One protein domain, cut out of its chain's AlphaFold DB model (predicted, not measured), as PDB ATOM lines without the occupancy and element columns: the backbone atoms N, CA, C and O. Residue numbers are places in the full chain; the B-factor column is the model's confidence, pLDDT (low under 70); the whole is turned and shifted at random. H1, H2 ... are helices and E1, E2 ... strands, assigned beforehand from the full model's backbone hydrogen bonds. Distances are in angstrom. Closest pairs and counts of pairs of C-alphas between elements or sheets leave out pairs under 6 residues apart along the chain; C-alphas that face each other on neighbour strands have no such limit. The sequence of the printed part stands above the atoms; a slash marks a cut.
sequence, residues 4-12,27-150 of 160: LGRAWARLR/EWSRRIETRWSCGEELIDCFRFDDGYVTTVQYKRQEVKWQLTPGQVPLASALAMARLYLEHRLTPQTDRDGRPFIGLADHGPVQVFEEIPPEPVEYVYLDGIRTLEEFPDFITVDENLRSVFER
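What this domain is: This is residues 4 to 12 and 27 to 150 of the 160 residues of an uncharacterized protein of Haloferax sp. CBA1150 (UniProt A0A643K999). One helix, H2, sits in the middle between two separate sheets, a larger one of five strands that it runs along and a small one of three strands that it crosses slantwise. H3 packs beside H2 near the E1 and E2 edge of the larger sheet, H1 packs on the small sheet, and a long unnamed stretch, residues 125 to 141, leads from E8 to H3. The printed part has 133 residues, with named elements in the order H1 E1 E2 E3 E4 E5 H2 E6 E7 E8 H3; the sheets, E1 E2 E3 E4 E5 and E7 E6 E8, are antiparallel and the class is mixed, helices and strands. The whole is compact, with a radius of gyration of the C-alphas of 14.5 A and spans of 40 by 32 by 31 A.

How they stand to each other: H1, residues 4 to 12, is on the sheet of E7, residues 107 to 109, E6, residues 99 to 104, and E8, residues 121 to 124; the closest C-alphas of H1 and E7, those of Trp 8 and Gly 107, are 5.4 A apart. E1, residues 27 to 29, E2, 33 to 38, E3, 41 to 48, E4, 51 to 58, and E5, 63 to 66, form a meander, each strand the antiparallel neighbour of the one before. Within hydrogen-bond range are N 35 and O 28 of E1 and E2, 2.9 A, N 34 and O 45 of E2 and E3, 2.8 A, N 55 and O 44 of E3 and E4, 2.8 A, and N 56 and O 65 of E4 and E5, 2.9 A. H2, residues 74 to 87, is on this sheet at a height of 9.1 A, over E3 and E4, and runs along the strands, at 5 degrees to E3 on the local plane; the closest C-alphas of H2 and E4 are those of Tyr 52 and Leu 74, 5.5 A. H2 is also on the small sheet, at a height of 10.6 A and slantwise to the strands, at 40 degrees to E6 on the local plane. There N 109 and O 102 of E7 and E6 are 2.8 A apart, and N 103 and O 121 of E6 and E8 2.8 A. H3, residues 142 to 150, and H2 only just touch, with 3 pairs of C-alphas within 8 A, made by residues 74 to 78 of H2 alone; the closest are those of Ala 75 and Phe 148, 7.4 A, at a shallow tilt of 28 degrees, opposite ways. H2 and H3 on one face of the five-stranded sheet make two layers, helices over a sheet, and so do H1 and H2 on one face of the small one. In H1, H2 and H3 every O i to N i+4 pair is within hydrogen-bond range.

Where its parts are: H1 begins at C-alpha 4, (25.157, -26.369, -4.369), and is 12.2 A long. E2 is 17.3 A long, E3 21.4 A and E4 23.8 A. H2, 19.6 A long, begins at C-alpha 74, (50.004, -33.147, -2.887). E6 is 16.9 A long; E1, E5, E7 and E8 are shorter. H3, 12.2 A long, ends at C-alpha 150, (55.208, -31.010, 6.405).

The domain as a whole: The C-alphas of Arg 31 and Pro 117, the two farthest apart, are 42.1 A apart. Residues 13 to 26 are not printed, and C-alphas 12 and 27 across this cut are 25.6 A apart. The links H2 to E6, E7 to E8 and E8 to H3 are long. The mean pLDDT of the printed part is 91.8, and residues 5, 12 and 114 to 115 are under 70.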
ATOM      1  N   LEU A   4      25.163 -25.076  -5.058       73.50
ATOM      2  CA  LEU A   4      25.157 -26.369  -4.369       73.50
ATOM      3  C   LEU A   4      26.212 -26.423  -3.254       73.50
ATOM      4  O   LEU A   4      25.888 -26.728  -2.111       73.50
ATOM      5  N   GLY A   5      27.444 -25.974  -3.528       69.44
ATOM      6  CA  GLY A   5      28.507 -25.908  -2.511       69.44
ATOM      7  C   GLY A   5      28.151 -25.040  -1.297       69.44
ATOM      8  O   GLY A   5      28.366 -25.438  -0.154       69.44
ATOM      9  N   ARG A   6      27.509 -23.884  -1.521       71.69
ATOM     10  CA  ARG A   6      27.055 -23.010  -0.426       71.69
ATOM     11  C   ARG A   6      25.863 -23.575   0.342       71.69
ATOM     12  O   ARG A   6      25.757 -23.317   1.540       71.69
ATOM     13  N   ALA A   7      24.954 -24.278  -0.332       74.38
ATOM     14  CA  ALA A   7      23.823 -24.940   0.313       74.38
ATOM     15  C   ALA A   7      24.314 -26.059   1.244       74.38
ATOM     16  O   ALA A   7      23.973 -26.058   2.429       74.38
ATOM     17  N   TRP A   8      25.217 -26.910   0.751       78.81
ATOM     18  CA  TRP A   8      25.845 -27.960   1.547       78.81
ATOM     19  C   TRP A   8      26.616 -27.414   2.756       78.81
ATOM     20  O   TRP A   8      26.432 -27.901   3.870       78.81
ATOM     21  N   ALA A   9      27.439 -26.374   2.577       70.81
ATOM     22  CA  ALA A   9      28.232 -25.809   3.671       70.81
ATOM     23  C   ALA A   9      27.364 -25.392   4.878       70.81
ATOM     24  O   ALA A   9      27.750 -25.625   6.024       70.81
ATOM     25  N   ARG A  10      26.169 -24.844   4.622       70.69
ATOM     26  CA  ARG A  10      25.189 -24.484   5.663       70.69
ATOM     27  C   ARG A  10      24.537 -25.707   6.306       70.69
ATOM     28  O   ARG A  10      24.319 -25.713   7.513       70.69
ATOM     29  N   LEU A  11      24.223 -26.729   5.510       73.06
ATOM     30  CA  LEU A  11      23.638 -27.975   6.004       73.06
ATOM     31  C   LEU A  11      24.616 -28.714   6.932       73.06
ATOM     32  O   LEU A  11      24.230 -29.170   8.006       73.06
ATOM     33  N   ARG A  12      25.900 -28.763   6.560       69.94
ATOM     34  CA  ARG A  12      26.959 -29.395   7.356       69.94
ATOM     35  C   ARG A  12      27.105 -28.761   8.738       69.94
ATOM     36  O   ARG A  12      27.192 -29.483   9.723       69.94
ATOM     37  N   GLU A  27      47.573 -40.877  12.881       95.75
ATOM     38  CA  GLU A  27      48.575 -41.688  13.584       95.75
ATOM     39  C   GLU A  27      49.947 -41.024  13.517       95.75
ATOM     40  O   GLU A  27      50.667 -40.936  14.511       95.75
ATOM     41  N   TRP A  28      50.321 -40.553  12.326       95.88
ATOM     42  CA  TRP A  28      51.582 -39.864  12.115       95.88
ATOM     43  C   TRP A  28      51.604 -39.107  10.788       95.88
ATOM     44  O   TRP A  28      50.919 -39.449   9.830       95.88
ATOM     45  N   SER A  29      52.467 -38.095  10.722       95.44
ATOM     46  CA  SER A  29      52.763 -37.349   9.500       95.44
ATOM     47  C   SER A  29      54.260 -37.059   9.427       95.44
ATOM     48  O   SER A  29      54.842 -36.500  10.363       95.44
ATOM     49  N   ARG A  30      54.899 -37.460   8.332       94.00
ATOM     50  CA  ARG A  30      56.320 -37.256   8.011       94.00
ATOM     51  C   ARG A  30      56.426 -36.518   6.675       94.00
ATOM     52  O   ARG A  30      55.436 -36.257   6.009       94.00
ATOM     53  N   ARG A  31      57.652 -36.192   6.258       93.19
ATOM     54  CA  ARG A  31      57.902 -35.434   5.018       93.19
ATOM     55  C   ARG A  31      57.406 -36.110   3.739       93.19
ATOM     56  O   ARG A  31      57.132 -35.423   2.768       93.19
ATOM     57  N   ILE A  32      57.353 -37.438   3.716       94.62
ATOM     58  CA  ILE A  32      57.022 -38.204   2.507       94.62
ATOM     59  C   ILE A  32      55.766 -39.052   2.664       94.62
ATOM     60  O   ILE A  32      55.368 -39.686   1.701       94.62
ATOM     61  N   GLU A  33      55.157 -39.099   3.846       97.19
ATOM     62  CA  GLU A  33      54.011 -39.966   4.110       97.19
ATOM     63  C   GLU A  33      53.230 -39.466   5.322       97.19
ATOM     64  O   GLU A  33      53.813 -38.946   6.276       97.19
ATOM     65  N   THR A  34      51.916 -39.632   5.278       98.31
ATOM     66  CA  THR A  34      50.988 -39.396   6.380       98.31
ATOM     67  C   THR A  34      49.987 -40.539   6.445       98.31
ATOM     68  O   THR A  34      49.515 -40.993   5.402       98.31
ATOM     69  N   ARG A  35      49.655 -40.971   7.667       98.31
ATOM     70  CA  ARG A  35      48.706 -42.053   7.934       98.31
ATOM     71  C   ARG A  35      47.592 -41.620   8.876       98.31
ATOM     72  O   ARG A  35      47.855 -41.064   9.945       98.31
ATOM     73  N   TRP A  36      46.368 -41.988   8.516       97.94
ATOM     74  CA  TRP A  36      45.192 -41.928   9.378       97.94
ATOM     75  C   TRP A  36      44.637 -43.324   9.635       97.94
ATOM     76  O   TRP A  36      44.771 -44.209   8.789       97.94
ATOM     77  N   SER A  37      43.976 -43.512  10.775       96.38
ATOM     78  CA  SER A  37      43.286 -44.758  11.098       96.38
ATOM     79  C   SER A  37      41.934 -44.547  11.763       96.38
ATOM     80  O   SER A  37      41.716 -43.577  12.491       96.38
ATOM     81  N   CYS A  38      41.021 -45.476  11.494       94.06
ATOM     82  CA  CYS A  38      39.717 -45.577  12.133       94.06
ATOM     83  C   CYS A  38      39.360 -47.060  12.272       94.06
ATOM     84  O   CYS A  38      38.952 -47.704  11.305       94.06
ATOM     85  N   GLY A  39      39.528 -47.616  13.474       91.94
ATOM     86  CA  GLY A  39      39.339 -49.050  13.704       91.94
ATOM     87  C   GLY A  39      40.286 -49.888  12.839       91.94
ATOM     88  O   GLY A  39      41.507 -49.787  12.965       91.94
ATOM     89  N   GLU A  40      39.716 -50.697  11.946       91.25
ATOM     90  CA  GLU A  40      40.457 -51.580  11.033       91.25
ATOM     91  C   GLU A  40      40.786 -50.935   9.678       91.25
ATOM     92  O   GLU A  40      41.383 -51.583   8.817       91.25
ATOM     93  N   GLU A  41      40.419 -49.669   9.471       94.88
ATOM     94  CA  GLU A  41      40.724 -48.929   8.249       94.88
ATOM     95  C   GLU A  41      41.939 -48.021   8.427       94.88
ATOM     96  O   GLU A  41      42.103 -47.363   9.459       94.88
ATOM     97  N   LEU A  42      42.776 -47.963   7.391       96.88
ATOM     98  CA  LEU A  42      43.909 -47.052   7.277       96.88
ATOM     99  C   LEU A  42      43.796 -46.232   6.001       96.88
ATOM    100  O   LEU A  42      43.397 -46.757   4.965       96.88
ATOM    101  N   ILE A  43      44.241 -44.983   6.060       97.88
ATOM    102  CA  ILE A  43      44.512 -44.171   4.875       97.88
ATOM    103  C   ILE A  43      45.970 -43.760   4.907       97.88
ATOM    104  O   ILE A  43      46.413 -43.164   5.887       97.88
ATOM    105  N   ASP A  44      46.678 -44.022   3.815       98.19
ATOM    106  CA  ASP A  44      48.038 -43.542   3.589       98.19
ATOM    107  C   ASP A  44      48.021 -42.507   2.474       98.19
ATOM    108  O   ASP A  44      47.475 -42.765   1.404       98.19
ATOM    109  N   CYS A  45      48.663 -41.365   2.691       98.25
ATOM    110  CA  CYS A  45      49.027 -40.426   1.638       98.25
ATOM    111  C   CYS A  45      50.546 -40.318   1.617       98.25
ATOM    112  O   CYS A  45      51.132 -39.846   2.590       98.25
ATOM    113  N   PHE A  46      51.192 -40.733   0.531       97.88
ATOM    114  CA  PHE A  46      52.650 -40.786   0.443       97.88
ATOM    115  C   PHE A  46      53.169 -40.286  -0.897       97.88
ATOM    116  O   PHE A  46      52.469 -40.295  -1.906       97.88
ATOM    117  N   ARG A  47      54.416 -39.822  -0.887       96.62
ATOM    118  CA  ARG A  47      55.133 -39.401  -2.081       96.62
ATOM    119  C   ARG A  47      55.513 -40.631  -2.898       96.62
ATOM    120  O   ARG A  47      56.103 -41.571  -2.368       96.62
ATOM    121  N   PHE A  48      55.229 -40.578  -4.187       94.25
ATOM    122  CA  PHE A  48      55.631 -41.574  -5.163       94.25
ATOM    123  C   PHE A  48      56.170 -40.834  -6.386       94.25
ATOM    124  O   PHE A  48      55.443 -40.051  -6.996       94.25
ATOM    125  N   ASP A  49      57.452 -41.045  -6.687       91.62
ATOM    126  CA  ASP A  49      58.179 -40.310  -7.727       91.62
ATOM    127  C   ASP A  49      58.066 -38.775  -7.533       91.62
ATOM    128  O   ASP A  49      58.385 -38.242  -6.452       91.62
ATOM    129  N   ASP A  50      57.568 -38.065  -8.546       89.19
ATOM    130  CA  ASP A  50      57.357 -36.616  -8.535       89.19
ATOM    131  C   ASP A  50      55.974 -36.185  -8.018       89.19
ATOM    132  O   ASP A  50      55.686 -34.988  -7.934       89.19
ATOM    133  N   GLY A  51      55.117 -37.133  -7.625       94.75
ATOM    134  CA  GLY A  51      53.775 -36.854  -7.121       94.75
ATOM    135  C   GLY A  51      53.452 -37.551  -5.805       94.75
ATOM    136  O   GLY A  51      54.324 -37.992  -5.054       94.75
ATOM    137  N   TYR A  52      52.160 -37.612  -5.503       97.44
ATOM    138  CA  TYR A  52      51.621 -38.227  -4.300       97.44
ATOM    139  C   TYR A  52      50.490 -39.179  -4.663       97.44
ATOM    140  O   TYR A  52      49.740 -38.947  -5.610       97.44
ATOM    141  N   VAL A  53      50.385 -40.253  -3.890       97.69
ATOM    142  CA  VAL A  53      49.363 -41.289  -4.015       97.69
ATOM    143  C   VAL A  53      48.645 -41.394  -2.681       97.69
ATOM    144  O   VAL A  53      49.273 -41.336  -1.619       97.69
ATOM    145  N   THR A  54      47.328 -41.572  -2.731       98.12
ATOM    146  CA  THR A  54      46.527 -41.876  -1.547       98.12
ATOM    147  C   THR A  54      45.898 -43.247  -1.686       98.12
ATOM    148  O   THR A  54      45.348 -43.586  -2.732       98.12
ATOM    149  N   THR A  55      45.963 -44.037  -0.623       97.81
ATOM    150  CA  THR A  55      45.394 -45.382  -0.566       97.81
ATOM    151  C   THR A  55      44.566 -45.570   0.684       97.81
ATOM    152  O   THR A  55      44.934 -45.039   1.730       97.81
ATOM    153  N   VAL A  56      43.531 -46.396   0.592       96.88
ATOM    154  CA  VAL A  56      42.810 -46.927   1.747       96.88
ATOM    155  C   VAL A  56      43.092 -48.421   1.881       96.88
ATOM    156  O   VAL A  56      43.253 -49.133   0.885       96.88
ATOM    157  N   GLN A  57      43.199 -48.892   3.116       95.62
ATOM    158  CA  GLN A  57      43.406 -50.292   3.451       95.62
ATOM    159  C   GLN A  57      42.405 -50.731   4.513       95.62
ATOM    160  O   GLN A  57      42.249 -50.070   5.535       95.62
ATOM    161  N   TYR A  58      41.818 -51.903   4.303       91.81
ATOM    162  CA  TYR A  58      41.020 -52.612   5.291       91.81
ATOM    163  C   TYR A  58      41.844 -53.770   5.848       91.81
ATOM    164  O   TYR A  58      42.074 -54.766   5.159       91.81
ATOM    165  N   LYS A  59      42.321 -53.640   7.092       88.56
ATOM    166  CA  LYS A  59      43.259 -54.593   7.710       88.56
ATOM    167  C   LYS A  59      42.708 -56.015   7.738       88.56
ATOM    168  O   LYS A  59      43.412 -56.944   7.365       88.56
ATOM    169  N   ARG A  60      41.444 -56.183   8.132       86.38
ATOM    170  CA  ARG A  60      40.819 -57.503   8.306       86.38
ATOM    171  C   ARG A  60      40.639 -58.272   6.994       86.38
ATOM    172  O   ARG A  60      40.681 -59.495   7.002       86.38
ATOM    173  N   GLN A  61      40.392 -57.566   5.896       89.19
ATOM    174  CA  GLN A  61      40.177 -58.154   4.577       89.19
ATOM    175  C   GLN A  61      41.478 -58.250   3.767       89.19
ATOM    176  O   GLN A  61      41.460 -58.813   2.679       89.19
ATOM    177  N   GLU A  62      42.579 -57.683   4.272       90.19
ATOM    178  CA  GLU A  62      43.864 -57.566   3.569       90.19
ATOM    179  C   GLU A  62      43.749 -56.889   2.190       90.19
ATOM    180  O   GLU A  62      44.570 -57.098   1.298       90.19
ATOM    181  N   VAL A  63      42.741 -56.029   2.015       92.19
ATOM    182  CA  VAL A  63      42.512 -55.297   0.764       92.19
ATOM    183  C   VAL A  63      43.059 -53.883   0.898       92.19
ATOM    184  O   VAL A  63      42.759 -53.173   1.860       92.19
ATOM    185  N   LYS A  64      43.841 -53.465  -0.099       94.19
ATOM    186  CA  LYS A  64      44.351 -52.102  -0.262       94.19
ATOM    187  C   LYS A  64      44.050 -51.614  -1.675       94.19
ATOM    188  O   LYS A  64      44.338 -52.326  -2.633       94.19
ATOM    189  N   TRP A  65      43.520 -50.402  -1.810       93.62
ATOM    190  CA  TRP A  65      43.301 -49.769  -3.113       93.62
ATOM    191  C   TRP A  65      43.653 -48.288  -3.097       93.62
ATOM    192  O   TRP A  65      43.786 -47.666  -2.041       93.62
ATOM    193  N   GLN A  66      43.846 -47.732  -4.291       94.88
ATOM    194  CA  GLN A  66      44.166 -46.324  -4.475       94.88
ATOM    195  C   GLN A  66      42.882 -45.489  -4.523       94.88
ATOM    196  O   GLN A  66      41.913 -45.869  -5.174       94.88
ATOM    197  N   LEU A  67      42.891 -44.355  -3.821       95.19
ATOM    198  CA  LEU A  67      41.892 -43.292  -3.968       95.19
ATOM    199  C   LEU A  67      42.271 -42.338  -5.106       95.19
ATOM    200  O   LEU A  67      41.403 -41.760  -5.750       95.19
ATOM    201  N   THR A  68      43.572 -42.173  -5.347       96.38
ATOM    202  CA  THR A  68      44.116 -41.430  -6.485       96.38
ATOM    203  C   THR A  68      44.226 -42.344  -7.711       96.38
ATOM    204  O   THR A  68      44.613 -43.497  -7.547       96.38
ATOM    205  N   PRO A  69      44.001 -41.855  -8.943       92.94
ATOM    206  CA  PRO A  69      44.142 -42.663 -10.166       92.94
ATOM    207  C   PRO A  69      45.609 -42.961 -10.542       92.94
ATOM    208  O   PRO A  69      45.887 -43.607 -11.548       92.94
ATOM    209  N   GLY A  70      46.554 -42.445  -9.759       93.12
ATOM    210  CA  GLY A  70      47.991 -42.502  -9.971       93.12
ATOM    211  C   GLY A  70      48.659 -41.398  -9.158       93.12
ATOM    212  O   GLY A  70      48.108 -40.949  -8.149       93.12
ATOM    213  N   GLN A  71      49.825 -40.934  -9.603       94.31
ATOM    214  CA  GLN A  71      50.499 -39.804  -8.969       94.31
ATOM    215  C   GLN A  71      49.801 -38.481  -9.306       94.31
ATOM    216  O   GLN A  71      49.587 -38.152 -10.473       94.31
ATOM    217  N   VAL A  72      49.460 -37.709  -8.277       95.56
ATOM    218  CA  VAL A  72      48.825 -36.386  -8.394       95.56
ATOM    219  C   VAL A  72      49.559 -35.361  -7.515       95.56
ATOM    220  O   VAL A  72      50.379 -35.749  -6.676       95.56
ATOM    221  N   PRO A  73      49.312 -34.046  -7.669       96.12
ATOM    222  CA  PRO A  73      49.831 -33.048  -6.735       96.12
ATOM    223  C   PRO A  73      49.439 -33.352  -5.280       96.12
ATOM    224  O   PRO A  73      48.389 -33.934  -5.019       96.12
ATOM    225  N   LEU A  74      50.256 -32.909  -4.316       97.44
ATOM    226  CA  LEU A  74      50.004 -33.147  -2.887       97.44
ATOM    227  C   LEU A  74      48.607 -32.687  -2.451       97.44
ATOM    228  O   LEU A  74      47.924 -33.400  -1.723       97.44
ATOM    229  N   ALA A  75      48.183 -31.501  -2.892       97.69
ATOM    230  CA  ALA A  75      46.880 -30.955  -2.530       97.69
ATOM    231  C   ALA A  75      45.734 -31.824  -3.083       97.69
ATOM    232  O   ALA A  75      44.827 -32.160  -2.329       97.69
ATOM    233  N   SER A  76      45.826 -32.286  -4.334       98.00
ATOM    234  CA  SER A  76      44.903 -33.267  -4.926       98.00
ATOM    235  C   SER A  76      44.844 -34.581  -4.138       98.00
ATOM    236  O   SER A  76      43.758 -35.056  -3.808       98.00
ATOM    237  N   ALA A  77      45.998 -35.155  -3.781       97.94
ATOM    238  CA  ALA A  77      46.058 -36.385  -2.986       97.94
ATOM    239  C   ALA A  77      45.381 -36.198  -1.615       97.94
ATOM    240  O   ALA A  77      44.526 -36.986  -1.211       97.94
ATOM    241  N   LEU A  78      45.686 -35.094  -0.928       98.19
ATOM    242  CA  LEU A  78      45.069 -34.762   0.354       98.19
ATOM    243  C   LEU A  78      43.571 -34.457   0.236       98.19
ATOM    244  O   LEU A  78      42.826 -34.805   1.149       98.19
ATOM    245  N   ALA A  79      43.107 -33.867  -0.866       98.19
ATOM    246  CA  ALA A  79      41.682 -33.664  -1.110       98.19
ATOM    247  C   ALA A  79      40.949 -35.010  -1.221       98.19
ATOM    248  O   ALA A  79      39.915 -35.201  -0.586       98.19
ATOM    249  N   MET A  80      41.508 -35.984  -1.944       98.06
ATOM    250  CA  MET A  80      40.925 -37.329  -2.036       98.06
ATOM    251  C   MET A  80      40.992 -38.083  -0.702       98.06
ATOM    252  O   MET A  80      40.031 -38.758  -0.334       98.06
ATOM    253  N   ALA A  81      42.075 -37.919   0.065       97.75
ATOM    254  CA  ALA A  81      42.155 -38.439   1.428       97.75
ATOM    255  C   ALA A  81      41.038 -37.853   2.305       97.75
ATOM    256  O   ALA A  81      40.303 -38.596   2.952       97.75
ATOM    257  N   ARG A  82      40.865 -36.524   2.299       97.44
ATOM    258  CA  ARG A  82      39.839 -35.843   3.099       97.44
ATOM    259  C   ARG A  82      38.421 -36.164   2.655       97.44
ATOM    260  O   ARG A  82      37.560 -36.296   3.519       97.44
ATOM    261  N   LEU A  83      38.181 -36.352   1.358       96.75
ATOM    262  CA  LEU A  83      36.894 -36.827   0.855       96.75
ATOM    263  C   LEU A  83      36.500 -38.145   1.534       96.75
ATOM    264  O   LEU A  83      35.376 -38.284   2.011       96.75
ATOM    265  N   TYR A  84      37.435 -39.086   1.642       96.00
ATOM    266  CA  TYR A  84      37.174 -40.360   2.301       96.00
ATOM    267  C   TYR A  84      37.094 -40.230   3.831       96.00
ATOM    268  O   TYR A  84      36.228 -40.839   4.456       96.00
ATOM    269  N   LEU A  85      37.954 -39.414   4.449       94.56
ATOM    270  CA  LEU A  85      37.936 -39.181   5.900       94.56
ATOM    271  C   LEU A  85      36.615 -38.558   6.374       94.56
ATOM    272  O   LEU A  85      36.077 -38.977   7.395       94.56
ATOM    273  N   GLU A  86      36.104 -37.568   5.640       94.00
ATOM    274  CA  GLU A  86      34.909 -36.804   6.019       94.00
ATOM    275  C   GLU A  86      33.611 -37.457   5.537       94.00
ATOM    276  O   GLU A  86      32.613 -37.405   6.249       94.00
ATOM    277  N   HIS A  87      33.622 -38.083   4.354       92.81
ATOM    278  CA  HIS A  87      32.393 -38.533   3.684       92.81
ATOM    279  C   HIS A  87      32.374 -40.031   3.360       92.81
ATOM    280  O   HIS A  87      31.355 -40.532   2.900       92.81
ATOM    281  N   ARG A  88      33.478 -40.763   3.581       93.25
ATOM    282  CA  ARG A  88      33.642 -42.181   3.187       93.25
ATOM    283  C   ARG A  88      33.403 -42.432   1.692       93.25
ATOM    284  O   ARG A  88      32.989 -43.518   1.297       93.25
ATOM    285  N   LEU A  89      33.691 -41.437   0.849       93.75
ATOM    286  CA  LEU A  89      33.506 -41.527  -0.600       93.75
ATOM    287  C   LEU A  89      34.833 -41.752  -1.318       93.75
ATOM    288  O   LEU A  89      35.856 -41.154  -0.983       93.75
ATOM    289  N   THR A  90      34.791 -42.594  -2.348       93.75
ATOM    290  CA  THR A  90      35.910 -42.803  -3.276       93.75
ATOM    291  C   THR A  90      35.639 -42.032  -4.571       93.75
ATOM    292  O   THR A  90      34.539 -42.186  -5.117       93.75
ATOM    293  N   PRO A  91      36.585 -41.218  -5.077       93.81
ATOM    294  CA  PRO A  91      36.427 -40.548  -6.366       93.81
ATOM    295  C   PRO A  91      36.166 -41.553  -7.493       93.81
ATOM    296  O   PRO A  91      36.730 -42.647  -7.502       93.81
ATOM    297  N   GLN A  92      35.325 -41.168  -8.447       93.00
ATOM    298  CA  GLN A  92      35.165 -41.881  -9.712       93.00
ATOM    299  C   GLN A  92      36.185 -41.359 -10.720       93.00
ATOM    300  O   GLN A  92      36.699 -40.255 -10.562       93.00
ATOM    301  N   THR A  93      36.460 -42.131 -11.766       92.00
ATOM    302  CA  THR A  93      37.417 -41.752 -12.808       92.00
ATOM    303  C   THR A  93      36.679 -41.587 -14.127       92.00
ATOM    304  O   THR A  93      35.953 -42.491 -14.540       92.00
ATOM    305  N   ASP A  94      36.835 -40.438 -14.784       91.88
ATOM    306  CA  ASP A  94      36.256 -40.229 -16.110       91.88
ATOM    307  C   ASP A  94      37.054 -40.957 -17.208       91.88
ATOM    308  O   ASP A  94      38.085 -41.589 -16.962       91.88
ATOM    309  N   ARG A  95      36.575 -40.868 -18.452       89.88
ATOM    310  CA  ARG A  95      37.216 -41.507 -19.616       89.88
ATOM    311  C   ARG A  95      38.670 -41.077 -19.847       89.88
ATOM    312  O   ARG A  95      39.411 -41.816 -20.485       89.88
ATOM    313  N   ASP A  96      39.052 -39.897 -19.364       91.62
ATOM    314  CA  ASP A  96      40.379 -39.311 -19.536       91.62
ATOM    315  C   ASP A  96      41.293 -39.640 -18.338       91.62
ATOM    316  O   ASP A  96      42.416 -39.145 -18.247       91.62
ATOM    317  N   GLY A  97      40.833 -40.490 -17.412       91.75
ATOM    318  CA  GLY A  97      41.590 -40.878 -16.225       91.75
ATOM    319  C   GLY A  97      41.494 -39.865 -15.084       91.75
ATOM    320  O   GLY A  97      42.261 -39.955 -14.122       91.75
ATOM    321  N   ARG A  98      40.583 -38.889 -15.169       94.88
ATOM    322  CA  ARG A  98      40.523 -37.776 -14.222       94.88
ATOM    323  C   ARG A  98      39.573 -38.099 -13.065       94.88
ATOM    324  O   ARG A  98      38.425 -38.475 -13.307       94.88
ATOM    325  N   PRO A  99      40.018 -37.941 -11.810       95.62
ATOM    326  CA  PRO A  99      39.230 -38.240 -10.632       95.62
ATOM    327  C   PRO A  99      38.211 -37.127 -10.371       95.62
ATOM    328  O   PRO A  99      38.566 -35.945 -10.318       95.62
ATOM    329  N   PHE A 100      36.956 -37.503 -10.157       95.56
ATOM    330  CA  PHE A 100      35.864 -36.584  -9.874       95.56
ATOM    331  C   PHE A 100      34.902 -37.134  -8.815       95.56
ATOM    332  O   PHE A 100      34.842 -38.335  -8.540       95.56
ATOM    333  N   ILE A 101      34.121 -36.232  -8.228       95.62
ATOM    334  CA  ILE A 101      32.972 -36.544  -7.378       95.62
ATOM    335  C   ILE A 101      31.778 -35.699  -7.830       95.62
ATOM    336  O   ILE A 101      31.964 -34.601  -8.360       95.62
ATOM    337  N   GLY A 102      30.558 -36.202  -7.664       94.12
ATOM    338  CA  GLY A 102      29.360 -35.385  -7.838       94.12
ATOM    339  C   GLY A 102      29.124 -34.531  -6.597       94.12
ATOM    340  O   GLY A 102      29.417 -34.960  -5.484       94.12
ATOM    341  N   LEU A 103      28.586 -33.333  -6.772       94.25
ATOM    342  CA  LEU A 103      28.097 -32.488  -5.692       94.25
ATOM    343  C   LEU A 103      26.602 -32.256  -5.889       94.25
ATOM    344  O   LEU A 103      26.204 -31.563  -6.827       94.25
ATOM    345  N   ALA A 104      25.804 -32.838  -5.002       90.94
ATOM    346  CA  ALA A 104      24.365 -32.645  -4.918       90.94
ATOM    347  C   ALA A 104      24.013 -31.583  -3.862       90.94
ATOM    348  O   ALA A 104      24.875 -31.095  -3.124       90.94
ATOM    349  N   ASP A 105      22.725 -31.254  -3.740       86.94
ATOM    350  CA  ASP A 105      22.214 -30.345  -2.699       86.94
ATOM    351  C   ASP A 105      22.542 -30.824  -1.276       86.94
ATOM    352  O   ASP A 105      22.745 -30.022  -0.362       86.94
ATOM    353  N   HIS A 106      22.610 -32.143  -1.093       85.69
ATOM    354  CA  HIS A 106      22.837 -32.782   0.196       85.69
ATOM    355  C   HIS A 106      24.298 -33.194   0.429       85.69
ATOM    356  O   HIS A 106      24.572 -33.874   1.416       85.69
ATOM    357  N   GLY A 107      25.227 -32.768  -0.434       90.44
ATOM    358  CA  GLY A 107      26.662 -32.981  -0.256       90.44
ATOM    359  C   GLY A 107      27.336 -33.743  -1.400       90.44
ATOM    360  O   GLY A 107      26.754 -33.913  -2.475       90.44
ATOM    361  N   PRO A 108      28.608 -34.139  -1.211       93.88
ATOM    362  CA  PRO A 108      29.322 -34.920  -2.207       93.88
ATOM    363  C   PRO A 108      28.704 -36.320  -2.331       93.88
ATOM    364  O   PRO A 108      28.322 -36.924  -1.332       93.88
ATOM    365  N   VAL A 109      28.630 -36.845  -3.552       92.81
ATOM    366  CA  VAL A 109      28.039 -38.152  -3.876       92.81
ATOM    367  C   VAL A 109      28.849 -38.867  -4.957       92.81
ATOM    368  O   VAL A 109      29.434 -38.241  -5.845       92.81
ATOM    369  N   GLN A 110      28.879 -40.198  -4.906       91.44
ATOM    370  CA  GLN A 110      29.428 -41.000  -6.000       91.44
ATOM    371  C   GLN A 110      28.413 -41.095  -7.142       91.44
ATOM    372  O   GLN A 110      27.248 -41.411  -6.920       91.44
ATOM    373  N   VAL A 111      28.873 -40.841  -8.366       87.19
ATOM    374  CA  VAL A 111      28.041 -40.893  -9.574       87.19
ATOM    375  C   VAL A 111      28.385 -42.166 -10.339       87.19
ATOM    376  O   VAL A 111      29.483 -42.279 -10.877       87.19
ATOM    377  N   PHE A 112      27.465 -43.129 -10.357       81.00
ATOM    378  CA  PHE A 112      27.656 -44.425 -11.024       81.00
ATOM    379  C   PHE A 112      26.974 -44.514 -12.394       81.00
ATOM    380  O   PHE A 112      27.319 -45.376 -13.196       81.00
ATOM    381  N   GLU A 113      26.013 -43.629 -12.660       74.25
ATOM    382  CA  GLU A 113      25.205 -43.621 -13.878       74.25
ATOM    383  C   GLU A 113      25.414 -42.313 -14.648       74.25
ATOM    384  O   GLU A 113      25.664 -41.263 -14.055       74.25
ATOM    385  N   GLU A 114      25.299 -42.373 -15.977       64.62
ATOM    386  CA  GLU A 114      25.453 -41.204 -16.858       64.62
ATOM    387  C   GLU A 114      24.389 -40.128 -16.582       64.62
ATOM    388  O   GLU A 114      24.665 -38.935 -16.697       64.62
ATOM    389  N   ILE A 115      23.189 -40.551 -16.170       67.69
ATOM    390  CA  ILE A 115      22.103 -39.670 -15.744       67.69
ATOM    391  C   ILE A 115      21.847 -39.942 -14.259       67.69
ATOM    392  O   ILE A 115      21.139 -40.894 -13.934       67.69
ATOM    393  N   PRO A 116      22.427 -39.150 -13.343       70.25
ATOM    394  CA  PRO A 116      22.186 -39.328 -11.922       70.25
ATOM    395  C   PRO A 116      20.707 -39.075 -11.580       70.25
ATOM    396  O   PRO A 116      20.034 -38.294 -12.260       70.25
ATOM    397  N   PRO A 117      20.189 -39.706 -10.510       72.62
ATOM    398  CA  PRO A 117      18.789 -39.570 -10.097       72.62
ATOM    399  C   PRO A 117      18.417 -38.137  -9.678       72.62
ATOM    400  O   PRO A 117      17.237 -37.793  -9.616       72.62
ATOM    401  N   GLU A 118      19.416 -37.298  -9.415       80.19
ATOM    402  CA  GLU A 118      19.290 -35.879  -9.112       80.19
ATOM    403  C   GLU A 118      20.370 -35.071  -9.861       80.19
ATOM    404  O   GLU A 118      21.400 -35.630 -10.249       80.19
ATOM    405  N   PRO A 119      20.176 -33.756 -10.070       85.62
ATOM    406  CA  PRO A 119      21.210 -32.902 -10.643       85.62
ATOM    407  C   PRO A 119      22.455 -32.849  -9.751       85.62
ATOM    408  O   PRO A 119      22.366 -32.517  -8.570       85.62
ATOM    409  N   VAL A 120      23.624 -33.097 -10.340       90.25
ATOM    410  CA  VAL A 120      24.920 -33.004  -9.655       90.25
ATOM    411  C   VAL A 120      25.873 -32.093 -10.422       90.25
ATOM    412  O   VAL A 120      25.886 -32.071 -11.653       90.25
ATOM    413  N   GLU A 121      26.699 -31.345  -9.696       92.06
ATOM    414  CA  GLU A 121      27.858 -30.647 -10.257       92.06
ATOM    415  C   GLU A 121      29.086 -31.561 -10.167       92.06
ATOM    416  O   GLU A 121      29.419 -32.051  -9.091       92.06
ATOM    417  N   TYR A 122      29.769 -31.803 -11.287       92.75
ATOM    418  CA  TYR A 122      30.993 -32.602 -11.289       92.75
ATOM    419  C   TYR A 122      32.176 -31.776 -10.785       92.75
ATOM    420  O   TYR A 122      32.534 -30.753 -11.372       92.75
ATOM    421  N   VAL A 123      32.811 -32.247  -9.715       95.94
ATOM    422  CA  VAL A 123      33.968 -31.605  -9.092       95.94
ATOM    423  C   VAL A 123      35.194 -32.481  -9.297       95.94
ATOM    424  O   VAL A 123      35.289 -33.582  -8.758       95.94
ATOM    425  N   TYR A 124      36.139 -31.975 -10.086       96.56
ATOM    426  CA  TYR A 124      37.395 -32.651 -10.396       96.56
ATOM    427  C   TYR A 124      38.446 -32.415  -9.311       96.56
ATOM    428  O   TYR A 124      38.604 -31.300  -8.817       96.56
ATOM    429  N   LEU A 125      39.176 -33.474  -8.962       97.06
ATOM    430  CA  LEU A 125      40.102 -33.503  -7.828       97.06
ATOM    431  C   LEU A 125      41.575 -33.632  -8.249       97.06
ATOM    432  O   LEU A 125      42.439 -33.704  -7.385       97.06
ATOM    433  N   ASP A 126      41.886 -33.674  -9.548       93.62
ATOM    434  CA  ASP A 126      43.256 -33.764 -10.083       93.62
ATOM    435  C   ASP A 126      43.977 -32.415 -10.172       93.62
ATOM    436  O   ASP A 126      45.201 -32.366 -10.037       93.62
ATOM    437  N   GLY A 127      43.237 -31.326 -10.374       90.94
ATOM    438  CA  GLY A 127      43.790 -29.993 -10.632       90.94
ATOM    439  C   GLY A 127      44.161 -29.155  -9.405       90.94
ATOM    440  O   GLY A 127      44.597 -28.021  -9.587       90.94
ATOM    441  N   ILE A 128      43.988 -29.675  -8.187       95.94
ATOM    442  CA  ILE A 128      44.145 -28.921  -6.938       95.94
ATOM    443  C   ILE A 128      45.633 -28.789  -6.588       95.94
ATOM    444  O   ILE A 128      46.357 -29.774  -6.434       95.94
ATOM    445  N   ARG A 129      46.112 -27.556  -6.435       92.56
ATOM    446  CA  ARG A 129      47.526 -27.238  -6.165       92.56
ATOM    447  C   ARG A 129      47.769 -26.729  -4.757       92.56
ATOM    448  O   ARG A 129      48.872 -26.888  -4.234       92.56
ATOM    449  N   THR A 130      46.758 -26.123  -4.152       95.62
ATOM    450  CA  THR A 130      46.838 -25.469  -2.844       95.62
ATOM    451  C   THR A 130      45.639 -25.852  -1.980       95.62
ATOM    452  O   THR A 130      44.649 -26.379  -2.487       95.62
ATOM    453  N   LEU A 131      45.720 -25.623  -0.666       96.62
ATOM    454  CA  LEU A 131      44.595 -25.910   0.232       96.62
ATOM    455  C   LEU A 131      43.427 -24.938   0.004       96.62
ATOM    456  O   LEU A 131      42.281 -25.281   0.262       96.62
ATOM    457  N   GLU A 132      43.703 -23.742  -0.512       95.19
ATOM    458  CA  GLU A 132      42.715 -22.708  -0.837       95.19
ATOM    459  C   GLU A 132      41.837 -23.085  -2.040       95.19
ATOM    460  O   GLU A 132      40.747 -22.542  -2.206       95.19
ATOM    461  N   GLU A 133      42.307 -24.014  -2.873       96.31
ATOM    462  CA  GLU A 133      41.576 -24.561  -4.018       96.31
ATOM    463  C   GLU A 133      40.686 -25.755  -3.639       96.31
ATOM    464  O   GLU A 133      40.040 -26.340  -4.511       96.31
ATOM    465  N   PHE A 134      40.646 -26.144  -2.359       96.88
ATOM    466  CA  PHE A 134      39.818 -27.261  -1.921       96.88
ATOM    467  C   PHE A 134      38.328 -26.973  -2.158       96.88
ATOM    468  O   PHE A 134      37.860 -25.866  -1.878       96.88
ATOM    469  N   PRO A 135      37.556 -27.970  -2.628       93.94
ATOM    470  CA  PRO A 135      36.107 -27.857  -2.702       93.94
ATOM    471  C   PRO A 135      35.488 -27.538  -1.337       93.94
ATOM    472  O   PRO A 135      35.899 -28.098  -0.324       93.94
ATOM    473  N   ASP A 136      34.432 -26.717  -1.322       91.25
ATOM    474  CA  ASP A 136      33.772 -26.227  -0.095       91.25
ATOM    475  C   ASP A 136      33.278 -27.347   0.849       91.25
ATOM    476  O   ASP A 136      33.106 -27.136   2.053       91.25
ATOM    477  N   PHE A 137      33.030 -28.549   0.316       92.31
ATOM    478  CA  PHE A 137      32.613 -29.714   1.099       92.31
ATOM    479  C   PHE A 137      33.762 -30.415   1.837       92.31
ATOM    480  O   PHE A 137      33.489 -31.298   2.651       92.31
ATOM    481  N   ILE A 138      35.018 -30.037   1.584       94.19
ATOM    482  CA  ILE A 138      36.196 -30.534   2.295       94.19
ATOM    483  C   ILE A 138      36.625 -29.509   3.342       94.19
ATOM    484  O   ILE A 138      36.768 -28.319   3.069       94.19
ATOM    485  N   THR A 139      36.845 -29.969   4.568       93.56
ATOM    486  CA  THR A 139      37.273 -29.107   5.668       93.56
ATOM    487  C   THR A 139      38.790 -28.928   5.676       93.56
ATOM    488  O   THR A 139      39.541 -29.898   5.768       93.56
ATOM    489  N   VAL A 140      39.242 -27.669   5.668       94.56
ATOM    490  CA  VAL A 140      40.652 -27.302   5.874       94.56
ATOM    491  C   VAL A 140      40.870 -26.853   7.321       94.56
ATOM    492  O   VAL A 140      40.764 -25.670   7.658       94.56
ATOM    493  N   ASP A 141      41.158 -27.830   8.180       93.56
ATOM    494  CA  ASP A 141      41.516 -27.630   9.586       93.56
ATOM    495  C   ASP A 141      43.038 -27.443   9.784       93.56
ATOM    496  O   ASP A 141      43.840 -27.579   8.858       93.56
ATOM    497  N   GLU A 142      43.445 -27.099  11.007       93.81
ATOM    498  CA  GLU A 142      44.856 -26.855  11.337       93.81
ATOM    499  C   GLU A 142      45.730 -28.113  11.224       93.81
ATOM    500  O   GLU A 142      46.904 -28.041  10.853       93.81
ATOM    501  N   ASN A 143      45.147 -29.289  11.474       93.19
ATOM    502  CA  ASN A 143      45.856 -30.556  11.324       93.19
ATOM    503  C   ASN A 143      46.195 -30.807   9.851       93.19
ATOM    504  O   ASN A 143      47.319 -31.201   9.539       93.19
ATOM    505  N   LEU A 144      45.257 -30.543   8.940       96.12
ATOM    506  CA  LEU A 144      45.481 -30.667   7.505       96.12
ATOM    507  C   LEU A 144      46.527 -29.663   7.007       96.12
ATOM    508  O   LEU A 144      47.406 -30.056   6.239       96.12
ATOM    509  N   ARG A 145      46.483 -28.407   7.474       97.00
ATOM    510  CA  ARG A 145      47.525 -27.408   7.164       97.00
ATOM    511  C   ARG A 145      48.905 -27.901   7.588       97.00
ATOM    512  O   ARG A 145      49.815 -27.955   6.765       97.00
ATOM    513  N   SER A 146      49.022 -28.384   8.823       95.88
ATOM    514  CA  SER A 146      50.263 -28.956   9.352       95.88
ATOM    515  C   SER A 146      50.769 -30.158   8.539       95.88
ATOM    516  O   SER A 146      51.977 -30.298   8.329       95.88
ATOM    517  N   VAL A 147      49.872 -31.033   8.068       97.50
ATOM    518  CA  VAL A 147      50.217 -32.167   7.189       97.50
ATOM    519  C   VAL A 147      50.739 -31.670   5.841       97.50
ATOM    520  O   VAL A 147      51.811 -32.097   5.405       97.50
ATOM    521  N   PHE A 148      50.022 -30.744   5.201       96.94
ATOM    522  CA  PHE A 148      50.411 -30.173   3.914       96.94
ATOM    523  C   PHE A 148      51.788 -29.510   3.992       96.94
ATOM    524  O   PHE A 148      52.686 -29.848   3.222       96.94
ATOM    525  N   GLU A 149      51.998 -28.630   4.970       95.62
ATOM    526  CA  GLU A 149      53.269 -27.934   5.170       95.62
ATOM    527  C   GLU A 149      54.434 -28.890   5.419       95.62
ATOM    528  O   GLU A 149      55.561 -28.626   4.992       95.62
ATOM    529  N   ARG A 150      54.187 -30.001   6.117       95.25
ATOM    530  CA  ARG A 150      55.208 -31.010   6.405       95.25
ATOM    531  C   ARG A 150      55.586 -31.817   5.171       95.25
ATOM    532  O   ARG A 150      56.756 -32.183   5.042       95.25
TER     533      ARG A 150